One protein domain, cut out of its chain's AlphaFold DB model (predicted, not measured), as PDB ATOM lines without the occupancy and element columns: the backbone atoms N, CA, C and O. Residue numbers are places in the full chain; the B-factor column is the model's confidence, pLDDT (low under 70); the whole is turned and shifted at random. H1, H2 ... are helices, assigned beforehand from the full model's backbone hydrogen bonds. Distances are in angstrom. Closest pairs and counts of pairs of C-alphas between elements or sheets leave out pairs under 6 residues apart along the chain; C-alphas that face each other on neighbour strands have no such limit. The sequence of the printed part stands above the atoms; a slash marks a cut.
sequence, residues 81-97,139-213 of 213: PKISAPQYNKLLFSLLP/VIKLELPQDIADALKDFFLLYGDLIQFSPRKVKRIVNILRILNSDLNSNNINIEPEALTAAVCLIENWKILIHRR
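What this domain is: This is residues 81 to 97 and 139 to 213 of the 213 residues of the protein "KAP NTPase domain-containing protein" of Candidatus Gastranaerophilales bacterium HUM_17 (UniProt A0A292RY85). H2 and the longest helix, H3, make the middle, with H1 on one side and H4 crossing H3 on the other. H1, H2 and H3 form an up-and-down bundle, each running against the one before. The printed part has 92 residues, four named helices and no named strand, all helix, compact, radius of gyration of the C-alphas 13.5 A, spanning 40 by 32 by 24 A.

How they stand to each other: H3, residues 167 to 186, touches H4, residues 193 to 210, at a steep tilt of 45 degrees, closest C-alphas Ile 173 and Val 200, 6.6 A. H3 touches H1, residues 85 to 95, closest C-alphas Leu 95 and Lys 171, 7.0 A. H2, residues 146 to 163, touches H4, closest C-alphas Ile 148 and Pro 193, 4.8 A. H1 and H4 are apart. Every O i to N i+4 pair is within hydrogen-bond range in H1 and H3, 12 of 14 in H2, 10 of 14 in H4.

Where its parts are: H3 is 29.0 A long, H4 26.0 A, H2 23.0 A, H1 15.4 A. C-alpha 85 is at (-4.243, 27.553, 20.183), C-alpha 210 at (1.841, 2.740, 19.403).

The domain as a whole: Residues 98 to 138 are not printed, a 17.7 A gap between C-alphas. Residues 139 to 141, 162 to 164 and 206 to 213 have pLDDT under 70.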
ATOM      1  N   PRO A  81       7.433  27.714  13.968       80.62
ATOM      2  CA  PRO A  81       6.841  27.530  15.280       80.62
ATOM      3  C   PRO A  81       5.625  26.608  15.186       80.62
ATOM      4  O   PRO A  81       4.919  26.557  14.173       80.62
ATOM      5  N   LYS A  82       5.347  25.893  16.279       79.25
ATOM      6  CA  LYS A  82       4.080  25.172  16.407       79.25
ATOM      7  C   LYS A  82       2.926  26.172  16.359       79.25
ATOM      8  O   LYS A  82       3.032  27.274  16.894       79.25
ATOM      9  N   ILE A  83       1.825  25.763  15.735       79.06
ATOM     10  CA  ILE A  83       0.606  26.570  15.699       79.06
ATOM     11  C   ILE A  83       0.107  26.809  17.128       79.06
ATOM     12  O   ILE A  83       0.020  25.872  17.923       79.06
ATOM     13  N   SER A  84      -0.188  28.062  17.470       76.62
ATOM     14  CA  SER A  84      -0.760  28.395  18.779       76.62
ATOM     15  C   SER A  84      -2.251  28.052  18.829       76.62
ATOM     16  O   SER A  84      -2.914  28.019  17.791       76.62
ATOM     17  N   ALA A  85      -2.813  27.847  20.025       72.25
ATOM     18  CA  ALA A  85      -4.243  27.553  20.183       72.25
ATOM     19  C   ALA A  85      -5.174  28.594  19.500       72.25
ATOM     20  O   ALA A  85      -6.107  28.192  18.805       72.25
ATOM     21  N   PRO A  86      -4.913  29.919  19.557       75.56
ATOM     22  CA  PRO A  86      -5.720  30.895  18.815       75.56
ATOM     23  C   PRO A  86      -5.622  30.756  17.288       75.56
ATOM     24  O   PRO A  86      -6.628  30.852  16.583       75.56
ATOM     25  N   GLN A  87      -4.418  30.517  16.756       78.12
ATOM     26  CA  GLN A  87      -4.215  30.295  15.318       78.12
ATOM     27  C   GLN A  87      -4.881  28.997  14.857       78.12
ATOM     28  O   GLN A  87      -5.412  28.925  13.750       78.12
ATOM     29  N   TYR A  88      -4.881  27.994  15.727       79.44
ATOM     30  CA  TYR A  88      -5.553  26.728  15.518       79.44
ATOM     31  C   TYR A  88      -7.070  26.906  15.406       79.44
ATOM     32  O   TYR A  88      -7.668  26.454  14.432       79.44
ATOM     33  N   ASN A  89      -7.682  27.645  16.335       77.25
ATOM     34  CA  ASN A  89      -9.109  27.969  16.268       77.25
ATOM     35  C   ASN A  89      -9.451  28.706  14.973       77.25
ATOM     36  O   ASN A  89     -10.412  28.352  14.298       77.25
ATOM     37  N   LYS A  90      -8.619  29.671  14.565       83.88
ATOM     38  CA  LYS A  90      -8.791  30.372  13.286       83.88
ATOM     39  C   LYS A  90      -8.754  29.416  12.086       83.88
ATOM     40  O   LYS A  90      -9.571  29.550  11.179       83.88
ATOM     41  N   LEU A  91      -7.830  28.453  12.080       84.38
ATOM     42  CA  LEU A  91      -7.773  27.415  11.051       84.38
ATOM     43  C   LEU A  91      -9.049  26.566  11.054       84.38
ATOM     44  O   LEU A  91      -9.636  26.360   9.995       84.38
ATOM     45  N   LEU A  92      -9.495  26.108  12.223       82.62
ATOM     46  CA  LEU A  92     -10.696  25.289  12.348       82.62
ATOM     47  C   LEU A  92     -11.934  26.040  11.837       82.62
ATOM     48  O   LEU A  92     -12.651  25.515  10.992       82.62
ATOM     49  N   PHE A  93     -12.115  27.303  12.234       83.62
ATOM     50  CA  PHE A  93     -13.197  28.153  11.725       83.62
ATOM     51  C   PHE A  93     -13.144  28.351  10.207       83.62
ATOM     52  O   PHE A  93     -14.188  28.389   9.572       83.62
ATOM     53  N   SER A  94     -11.953  28.433   9.605       87.44
ATOM     54  CA  SER A  94     -11.826  28.554   8.143       87.44
ATOM     55  C   SER A  94     -12.177  27.273   7.378       87.44
ATOM     56  O   SER A  94     -12.445  27.319   6.179       87.44
ATOM     57  N   LEU A  95     -12.124  26.119   8.049       86.25
ATOM     58  CA  LEU A  95     -12.359  24.811   7.442       86.25
ATOM     59  C   LEU A  95     -13.791  24.312   7.644       86.25
ATOM     60  O   LEU A  95     -14.236  23.463   6.868       86.25
ATOM     61  N   LEU A  96     -14.478  24.807   8.672       86.25
ATOM     62  CA  LEU A  96     -15.840  24.437   9.037       86.25
ATOM     63  C   LEU A  96     -16.874  25.377   8.393       86.25
ATOM     64  O   LEU A  96     -16.535  26.506   8.036       86.25
ATOM     65  N   PRO A  97     -18.130  24.930   8.220       79.50
ATOM     66  CA  PRO A  97     -19.224  25.828   7.854       79.50
ATOM     67  C   PRO A  97     -19.339  26.998   8.851       79.50
ATOM     68  O   PRO A  97     -19.141  26.828  10.058       79.50
ATOM     69  N   VAL A 139     -17.985  19.897  -9.914       48.34
ATOM     70  CA  VAL A 139     -17.213  19.775  -8.681       48.34
ATOM     71  C   VAL A 139     -18.206  19.340  -7.610       48.34
ATOM     72  O   VAL A 139     -19.047  20.129  -7.184       48.34
ATOM     73  N   ILE A 140     -18.151  18.068  -7.204       61.53
ATOM     74  CA  ILE A 140     -18.949  17.570  -6.081       61.53
ATOM     75  C   ILE A 140     -18.450  18.310  -4.842       61.53
ATOM     76  O   ILE A 140     -17.393  17.999  -4.287       61.53
ATOM     77  N   LYS A 141     -19.188  19.339  -4.430       66.38
ATOM     78  CA  LYS A 141     -18.911  20.055  -3.192       66.38
ATOM     79  C   LYS A 141     -19.410  19.185  -2.046       66.38
ATOM     80  O   LYS A 141     -20.596  19.158  -1.746       66.38
ATOM     81  N   LEU A 142     -18.496  18.431  -1.443       80.75
ATOM     82  CA  LEU A 142     -18.798  17.626  -0.264       80.75
ATOM     83  C   LEU A 142     -18.997  18.564   0.929       80.75
ATOM     84  O   LEU A 142     -18.045  19.182   1.415       80.75
ATOM     85  N   GLU A 143     -20.241  18.702   1.371       82.88
ATOM     86  CA  GLU A 143     -20.579  19.526   2.526       82.88
ATOM     87  C   GLU A 143     -20.266  18.789   3.829       82.88
ATOM     88  O   GLU A 143     -20.338  17.560   3.911       82.88
ATOM     89  N   LEU A 144     -19.871  19.556   4.846       86.88
ATOM     90  CA  LEU A 144     -19.732  19.048   6.203       86.88
ATOM     91  C   LEU A 144     -20.953  19.528   6.994       86.88
ATOM     92  O   LEU A 144     -21.072  20.740   7.185       86.88
ATOM     93  N   PRO A 145     -21.843  18.621   7.421       89.69
ATOM     94  CA  PRO A 145     -22.970  18.943   8.287       89.69
ATOM     95  C   PRO A 145     -22.565  19.688   9.566       89.69
ATOM     96  O   PRO A 145     -21.456  19.513  10.082       89.69
ATOM     97  N   GLN A 146     -23.466  20.541  10.062       89.94
ATOM     98  CA  GLN A 146     -23.198  21.424  11.200       89.94
ATOM     99  C   GLN A 146     -23.003  20.651  12.514       89.94
ATOM    100  O   GLN A 146     -22.133  20.999  13.303       89.94
ATOM    101  N   ASP A 147     -23.748  19.570  12.708       91.62
ATOM    102  CA  ASP A 147     -23.624  18.643  13.836       91.62
ATOM    103  C   ASP A 147     -22.244  17.960  13.885       91.62
ATOM    104  O   ASP A 147     -21.592  17.957  14.926       91.62
ATOM    105  N   ILE A 148     -21.729  17.477  12.749       91.88
ATOM    106  CA  ILE A 148     -20.363  16.930  12.653       91.88
ATOM    107  C   ILE A 148     -19.321  18.033  12.887       91.88
ATOM    108  O   ILE A 148     -18.288  17.802  13.519       91.88
ATOM    109  N   ALA A 149     -19.571  19.248  12.391       91.81
ATOM    110  CA  ALA A 149     -18.688  20.387  12.623       91.81
ATOM    111  C   ALA A 149     -18.606  20.767  14.112       91.81
ATOM    112  O   ALA A 149     -17.516  21.075  14.597       91.81
ATOM    113  N   ASP A 150     -19.726  20.734  14.832       91.06
ATOM    114  CA  ASP A 150     -19.781  21.045  16.260       91.06
ATOM    115  C   ASP A 150     -19.167  19.918  17.105       91.06
ATOM    116  O   ASP A 150     -18.297  20.201  17.929       91.06
ATOM    117  N   ALA A 151     -19.444  18.648  16.786       91.75
ATOM    118  CA  ALA A 151     -18.759  17.506  17.398       91.75
ATOM    119  C   ALA A 151     -17.227  17.581  17.227       91.75
ATOM    120  O   ALA A 151     -16.464  17.261  18.144       91.75
ATOM    121  N   LEU A 152     -16.751  18.048  16.065       90.88
ATOM    122  CA  LEU A 152     -15.325  18.265  15.824       90.88
ATOM    123  C   LEU A 152     -14.759  19.368  16.724       90.88
ATOM    124  O   LEU A 152     -13.684  19.180  17.298       90.88
ATOM    125  N   LYS A 153     -15.460  20.500  16.875       88.44
ATOM    126  CA  LYS A 153     -15.040  21.580  17.786       88.44
ATOM    127  C   LYS A 153     -14.938  21.079  19.221       88.44
ATOM    128  O   LYS A 153     -13.917  21.333  19.858       88.44
ATOM    129  N   ASP A 154     -15.931  20.332  19.689       88.12
ATOM    130  CA  ASP A 154     -15.962  19.797  21.052       88.12
ATOM    131  C   ASP A 154     -14.827  18.799  21.291       88.12
ATOM    132  O   ASP A 154     -14.114  18.888  22.295       88.12
ATOM    133  N   PHE A 155     -14.571  17.910  20.327       88.31
ATOM    134  CA  PHE A 155     -13.431  16.997  20.384       88.31
ATOM    135  C   PHE A 155     -12.103  17.758  20.506       88.31
ATOM    136  O   PHE A 155     -11.242  17.399  21.312       88.31
ATOM    137  N   PHE A 156     -11.923  18.824  19.722       83.56
ATOM    138  CA  PHE A 156     -10.718  19.646  19.788       83.56
ATOM    139  C   PHE A 156     -10.610  20.458  21.073       83.56
ATOM    140  O   PHE A 156      -9.505  20.606  21.586       83.56
ATOM    141  N   LEU A 157     -11.722  20.951  21.611       82.56
ATOM    142  CA  LEU A 157     -11.730  21.662  22.882       82.56
ATOM    143  C   LEU A 157     -11.319  20.738  24.038       82.56
ATOM    144  O   LEU A 157     -10.579  21.156  24.923       82.56
ATOM    145  N   LEU A 158     -11.759  19.477  24.007       83.25
ATOM    146  CA  LEU A 158     -11.489  18.507  25.067       83.25
ATOM    147  C   LEU A 158     -10.110  17.835  24.945       83.25
ATOM    148  O   LEU A 158      -9.454  17.579  25.954       83.25
ATOM    149  N   TYR A 159      -9.659  17.542  23.721       79.38
ATOM    150  CA  TYR A 159      -8.464  16.723  23.471       79.38
ATOM    151  C   TYR A 159      -7.367  17.414  22.645       79.38
ATOM    152  O   TYR A 159      -6.298  16.832  22.438       79.38
ATOM    153  N   GLY A 160      -7.591  18.638  22.161       72.75
ATOM    154  CA  GLY A 160      -6.681  19.337  21.246       72.75
ATOM    155  C   GLY A 160      -5.271  19.525  21.806       72.75
ATOM    156  O   GLY A 160      -4.292  19.236  21.110       72.75
ATOM    157  N   ASP A 161      -5.167  19.902  23.081       71.12
ATOM    158  CA  ASP A 161      -3.885  20.115  23.767       71.12
ATOM    159  C   ASP A 161      -3.071  18.822  23.922       71.12
ATOM    160  O   ASP A 161      -1.837  18.833  23.860       71.12
ATOM    161  N   LEU A 162      -3.758  17.687  24.072       69.38
ATOM    162  CA  LEU A 162      -3.135  16.376  24.248       69.38
ATOM    163  C   LEU A 162      -2.609  15.799  22.929       69.38
ATOM    164  O   LEU A 162      -1.592  15.103  22.923       69.38
ATOM    165  N   ILE A 163      -3.295  16.071  21.815       67.56
ATOM    166  CA  ILE A 163      -3.035  15.398  20.537       67.56
ATOM    167  C   ILE A 163      -2.126  16.222  19.594       67.56
ATOM    168  O   ILE A 163      -1.484  15.643  18.716       67.56
ATOM    169  N   GLN A 164      -1.982  17.540  19.798       69.81
ATOM    170  CA  GLN A 164      -1.101  18.430  19.008       69.81
ATOM    171  C   GLN A 164      -1.203  18.204  17.484       69.81
ATOM    172  O   GLN A 164      -0.220  17.898  16.799       69.81
ATOM    173  N   PHE A 165      -2.406  18.335  16.925       75.25
ATOM    174  CA  PHE A 165      -2.611  18.145  15.490       75.25
ATOM    175  C   PHE A 165      -1.899  19.223  14.657       75.25
ATOM    176  O   PHE A 165      -2.015  20.419  14.917       75.25
ATOM    177  N   SER A 166      -1.192  18.806  13.602       83.06
ATOM    178  CA  SER A 166      -0.645  19.747  12.619       83.06
ATOM    179  C   SER A 166      -1.756  20.276  11.702       83.06
ATOM    180  O   SER A 166      -2.704  19.538  11.426       83.06
ATOM    181  N   PRO A 167      -1.633  21.490  11.129       85.75
ATOM    182  CA  PRO A 167      -2.631  22.043  10.206       85.75
ATOM    183  C   PRO A 167      -3.022  21.101   9.058       85.75
ATOM    184  O   PRO A 167      -4.193  20.995   8.694       85.75
ATOM    185  N   ARG A 168      -2.042  20.356   8.525       85.44
ATOM    186  CA  ARG A 168      -2.261  19.342   7.481       85.44
ATOM    187  C   ARG A 168      -3.175  18.212   7.972       85.44
ATOM    188  O   ARG A 168      -4.053  17.791   7.225       85.44
ATOM    189  N   LYS A 169      -3.005  17.752   9.218       87.62
ATOM    190  CA  LYS A 169      -3.872  16.729   9.824       87.62
ATOM    191  C   LYS A 169      -5.295  17.238  10.033       87.62
ATOM    192  O   LYS A 169      -6.224  16.524   9.693       87.62
ATOM    193  N   VAL A 170      -5.472  18.470  10.511       88.31
ATOM    194  CA  VAL A 170      -6.813  19.062  10.701       88.31
ATOM    195  C   VAL A 170      -7.581  19.102   9.388       88.31
ATOM    196  O   VAL A 170      -8.691  18.586   9.293       88.31
ATOM    197  N   LYS A 171      -6.955  19.651   8.339       89.06
ATOM    198  CA  LYS A 171      -7.551  19.706   7.001       89.06
ATOM    199  C   LYS A 171      -7.886  18.308   6.481       89.06
ATOM    200  O   LYS A 171      -8.940  18.111   5.883       89.06
ATOM    201  N   ARG A 172      -7.002  17.338   6.718       90.00
ATOM    202  CA  ARG A 172      -7.217  15.940   6.342       90.00
ATOM    203  C   ARG A 172      -8.412  15.324   7.074       90.00
ATOM    204  O   ARG A 172      -9.248  14.744   6.399       90.00
ATOM    205  N   ILE A 173      -8.532  15.505   8.390       91.81
ATOM    206  CA  ILE A 173      -9.684  15.046   9.187       91.81
ATOM    207  C   ILE A 173     -10.984  15.631   8.635       91.81
ATOM    208  O   ILE A 173     -11.901  14.883   8.320       91.81
ATOM    209  N   VAL A 174     -11.036  16.951   8.432       91.81
ATOM    210  CA  VAL A 174     -12.216  17.632   7.871       91.81
ATOM    211  C   VAL A 174     -12.592  17.058   6.501       91.81
ATOM    212  O   VAL A 174     -13.762  16.795   6.234       91.81
ATOM    213  N   ASN A 175     -11.608  16.825   5.631       91.62
ATOM    214  CA  ASN A 175     -11.852  16.232   4.318       91.62
ATOM    215  C   ASN A 175     -12.340  14.778   4.408       91.62
ATOM    216  O   ASN A 175     -13.229  14.399   3.654       91.62
ATOM    217  N   ILE A 176     -11.789  13.977   5.322       92.56
ATOM    218  CA  ILE A 176     -12.246  12.603   5.559       92.56
ATOM    219  C   ILE A 176     -13.694  12.611   6.044       92.56
ATOM    220  O   ILE A 176     -14.503  11.862   5.511       92.56
ATOM    221  N   LEU A 177     -14.046  13.488   6.987       93.50
ATOM    222  CA  LEU A 177     -15.418  13.608   7.486       93.50
ATOM    223  C   LEU A 177     -16.400  13.997   6.376       93.50
ATOM    224  O   LEU A 177     -17.461  13.393   6.279       93.50
ATOM    225  N   ARG A 178     -16.028  14.931   5.491       91.81
ATOM    226  CA  ARG A 178     -16.827  15.282   4.301       91.81
ATOM    227  C   ARG A 178     -17.088  14.075   3.396       91.81
ATOM    228  O   ARG A 178     -18.218  13.860   2.968       91.81
ATOM    229  N   ILE A 179     -16.043  13.297   3.108       92.06
ATOM    230  CA  ILE A 179     -16.132  12.110   2.246       92.06
ATOM    231  C   ILE A 179     -16.993  11.033   2.908       92.06
ATOM    232  O   ILE A 179     -17.936  10.549   2.290       92.06
ATOM    233  N   LEU A 180     -16.703  10.690   4.165       92.38
ATOM    234  CA  LEU A 180     -17.427   9.651   4.896       92.38
ATOM    235  C   LEU A 180     -18.890  10.021   5.101       92.38
ATOM    236  O   LEU A 180     -19.752   9.179   4.895       92.38
ATOM    237  N   ASN A 181     -19.193  11.273   5.439       90.56
ATOM    238  CA  ASN A 181     -20.574  11.724   5.547       90.56
ATOM    239  C   ASN A 181     -21.329  11.551   4.218       90.56
ATOM    240  O   ASN A 181     -22.454  11.058   4.202       90.56
ATOM    241  N   SER A 182     -20.715  11.916   3.089       88.69
ATOM    242  CA  SER A 182     -21.334  11.724   1.773       88.69
ATOM    243  C   SER A 182     -21.569  10.247   1.446       88.69
ATOM    244  O   SER A 182     -22.612   9.903   0.892       88.69
ATOM    245  N   ASP A 183     -20.618   9.378   1.781       90.50
ATOM    246  CA  ASP A 183     -20.706   7.940   1.522       90.50
ATOM    247  C   ASP A 183     -21.758   7.257   2.415       90.50
ATOM    248  O   ASP A 183     -22.616   6.522   1.927       90.50
ATOM    249  N   LEU A 184     -21.773   7.564   3.715       90.50
ATOM    250  CA  LEU A 184     -22.745   7.026   4.675       90.50
ATOM    251  C   LEU A 184     -24.183   7.421   4.315       90.50
ATOM    252  O   LEU A 184     -25.067   6.562   4.298       90.50
ATOM    253  N   ASN A 185     -24.399   8.686   3.940       86.94
ATOM    254  CA  ASN A 185     -25.708   9.169   3.495       86.94
ATOM    255  C   ASN A 185     -26.168   8.485   2.202       86.94
ATOM    256  O   ASN A 185     -27.344   8.145   2.077       86.94
ATOM    257  N   SER A 186     -25.249   8.227   1.265       88.56
ATOM    258  CA  SER A 186     -25.562   7.515   0.016       88.56
ATOM    259  C   SER A 186     -25.967   6.055   0.254       88.56
ATOM    260  O   SER A 186     -26.704   5.487  -0.547       88.56
ATOM    261  N   ASN A 187     -25.511   5.459   1.359       90.31
ATOM    262  CA  ASN A 187     -25.809   4.082   1.750       90.31
ATOM    263  C   ASN A 187     -26.904   3.968   2.833       90.31
ATOM    264  O   ASN A 187     -27.117   2.878   3.363       90.31
ATOM    265  N   ASN A 188     -27.591   5.065   3.185       90.44
ATOM    266  CA  ASN A 188     -28.600   5.113   4.256       90.44
ATOM    267  C   ASN A 188     -28.090   4.615   5.628       90.44
ATOM    268  O   ASN A 188     -28.863   4.099   6.439       90.44
ATOM    269  N   ILE A 189     -26.794   4.779   5.906       90.31
ATOM    270  CA  ILE A 189     -26.186   4.419   7.190       90.31
ATOM    271  C   ILE A 189     -26.162   5.665   8.073       90.31
ATOM    272  O   ILE A 189     -25.502   6.646   7.747       90.31
ATOM    273  N   ASN A 190     -26.851   5.611   9.213       88.75
ATOM    274  CA  ASN A 190     -26.828   6.684  10.201       88.75
ATOM    275  C   ASN A 190     -25.806   6.371  11.303       88.75
ATOM    276  O   ASN A 190     -25.874   5.309  11.925       88.75
ATOM    277  N   ILE A 191     -24.869   7.285  11.544       91.00
ATOM    278  CA  ILE A 191     -23.870   7.198  12.615       91.00
ATOM    279  C   ILE A 191     -23.926   8.502  13.396       91.00
ATOM    280  O   ILE A 191     -23.999   9.568  12.791       91.00
ATOM    281  N   GLU A 192     -23.853   8.424  14.724       94.12
ATOM    282  CA  GLU A 192     -23.838   9.634  15.544       94.12
ATOM    283  C   GLU A 192     -22.613  10.516  15.222       94.12
ATOM    284  O   GLU A 192     -21.491   9.989  15.124       94.12
ATOM    285  N   PRO A 193     -22.791  11.842  15.055       93.00
ATOM    286  CA  PRO A 193     -21.723  12.773  14.682       93.00
ATOM    287  C   PRO A 193     -20.484  12.696  15.582       93.00
ATOM    288  O   PRO A 193     -19.348  12.746  15.096       93.00
ATOM    289  N   GLU A 194     -20.686  12.521  16.885       93.44
ATOM    290  CA  GLU A 194     -19.647  12.393  17.904       93.44
ATOM    291  C   GLU A 194     -18.843  11.105  17.712       93.44
ATOM    292  O   GLU A 194     -17.611  11.125  17.767       93.44
ATOM    293  N   ALA A 195     -19.524   9.991  17.429       92.62
ATOM    294  CA  ALA A 195     -18.889   8.698  17.198       92.62
ATOM    295  C   ALA A 195     -18.057   8.704  15.907       92.62
ATOM    296  O   ALA A 195     -16.909   8.252  15.910       92.62
ATOM    297  N   LEU A 196     -18.601   9.265  14.820       93.50
ATOM    298  CA  LEU A 196     -17.893   9.409  13.546       93.50
ATOM    299  C   LEU A 196     -16.657  10.309  13.695       93.50
ATOM    300  O   LEU A 196     -15.559   9.948  13.263       93.50
ATOM    301  N   THR A 197     -16.821  11.453  14.359       92.88
ATOM    302  CA  THR A 197     -15.741  12.407  14.634       92.88
ATOM    303  C   THR A 197     -14.632  11.774  15.466       92.88
ATOM    304  O   THR A 197     -13.461  11.815  15.075       92.88
ATOM    305  N   ALA A 198     -14.986  11.144  16.590       90.75
ATOM    306  CA  ALA A 198     -14.024  10.494  17.470       90.75
ATOM    307  C   ALA A 198     -13.262   9.382  16.737       90.75
ATOM    308  O   ALA A 198     -12.034   9.320  16.834       90.75
ATOM    309  N   ALA A 199     -13.954   8.550  15.951       91.25
ATOM    310  CA  ALA A 199     -13.329   7.486  15.173       91.25
ATOM    311  C   ALA A 199     -12.283   8.034  14.187       91.25
ATOM    312  O   ALA A 199     -11.138   7.575  14.190       91.25
ATOM    313  N   VAL A 200     -12.629   9.052  13.389       92.31
ATOM    314  CA  VAL A 200     -11.699   9.655  12.417       92.31
ATOM    315  C   VAL A 200     -10.499  10.294  13.116       92.31
ATOM    316  O   VAL A 200      -9.354  10.058  12.718       92.31
ATOM    317  N   CYS A 201     -10.732  11.060  14.183       89.38
ATOM    318  CA  CYS A 201      -9.665  11.705  14.947       89.38
ATOM    319  C   CYS A 201      -8.699  10.690  15.579       89.38
ATOM    320  O   CYS A 201      -7.483  10.898  15.558       89.38
ATOM    321  N   LEU A 202      -9.216   9.578  16.112       86.38
ATOM    322  CA  LEU A 202      -8.403   8.510  16.696       86.38
ATOM    323  C   LEU A 202      -7.608   7.742  15.632       86.38
ATOM    324  O   LEU A 202      -6.423   7.483  15.845       86.38
ATOM    325  N   ILE A 203      -8.209   7.430  14.478       85.88
ATOM    326  CA  ILE A 203      -7.533   6.747  13.360       85.88
ATOM    327  C   ILE A 203      -6.359   7.583  12.843       85.88
ATOM    328  O   ILE A 203      -5.242   7.079  12.706       85.88
ATOM    329  N   GLU A 204      -6.573   8.879  12.618       83.75
ATOM    330  CA  GLU A 204      -5.526   9.794  12.144       83.75
ATOM    331  C   GLU A 204      -4.394   9.987  13.169       83.75
ATOM    332  O   GLU A 204      -3.279  10.397  12.822       83.75
ATOM    333  N   ASN A 205      -4.643   9.632  14.432       75.62
ATOM    334  CA  ASN A 205      -3.663   9.692  15.506       75.62
ATOM    335  C   ASN A 205      -3.084   8.322  15.921       75.62
ATOM    336  O   ASN A 205      -2.141   8.266  16.714       75.62
ATOM    337  N   TRP A 206      -3.573   7.216  15.348       63.69
ATOM    338  CA  TRP A 206      -3.236   5.844  15.755       63.69
ATOM    339  C   TRP A 206      -1.734   5.524  15.662       63.69
ATOM    340  O   TRP A 206      -1.183   4.818  16.506       63.69
ATOM    341  N   LYS A 207      -1.018   6.117  14.694       54.81
ATOM    342  CA  LYS A 207       0.442   5.942  14.561       54.81
ATOM    343  C   LYS A 207       1.244   6.500  15.748       54.81
ATOM    344  O   LYS A 207       2.334   5.999  16.014       54.81
ATOM    345  N   ILE A 208       0.725   7.502  16.466       51.81
ATOM    346  CA  ILE A 208       1.418   8.146  17.597       51.81
ATOM    347  C   ILE A 208       1.247   7.347  18.898       51.81
ATOM    348  O   ILE A 208       2.160   7.322  19.722       51.81
ATOM    349  N   LEU A 209       0.122   6.648  19.077       49.22
ATOM    350  CA  LEU A 209      -0.176   5.911  20.313       49.22
ATOM    351  C   LEU A 209       0.638   4.616  20.467       49.22
ATOM    352  O   LEU A 209       0.917   4.207  21.590       49.22
ATOM    353  N   ILE A 210       1.069   3.996  19.365       49.66
ATOM    354  CA  ILE A 210       1.841   2.740  19.403       49.66
ATOM    355  C   ILE A 210       3.333   2.984  19.682       49.66
ATOM    356  O   ILE A 210       3.962   2.173  20.346       49.66
ATOM    357  N   HIS A 211       3.898   4.119  19.252       45.41
ATOM    358  CA  HIS A 211       5.322   4.444  19.465       45.41
ATOM    359  C   HIS A 211       5.630   5.049  20.851       45.41
ATOM    360  O   HIS A 211       6.761   5.455  21.107       45.41
ATOM    361  N   ARG A 212       4.633   5.139  21.742       43.84
ATOM    362  CA  ARG A 212       4.792   5.559  23.147       43.84
ATOM    363  C   ARG A 212       4.665   4.396  24.149       43.84
ATOM    364  O   ARG A 212       4.455   4.656  25.332       43.84
ATOM    365  N   ARG A 213       4.775   3.145  23.696       38.09
ATOM    366  CA  ARG A 213       4.893   1.960  24.559       38.09
ATOM    367  C   ARG A 213       6.258   1.312  24.419       38.09
ATOM    368  O   ARG A 213       6.787   1.330  23.288       38.09
TER     369      ARG A 213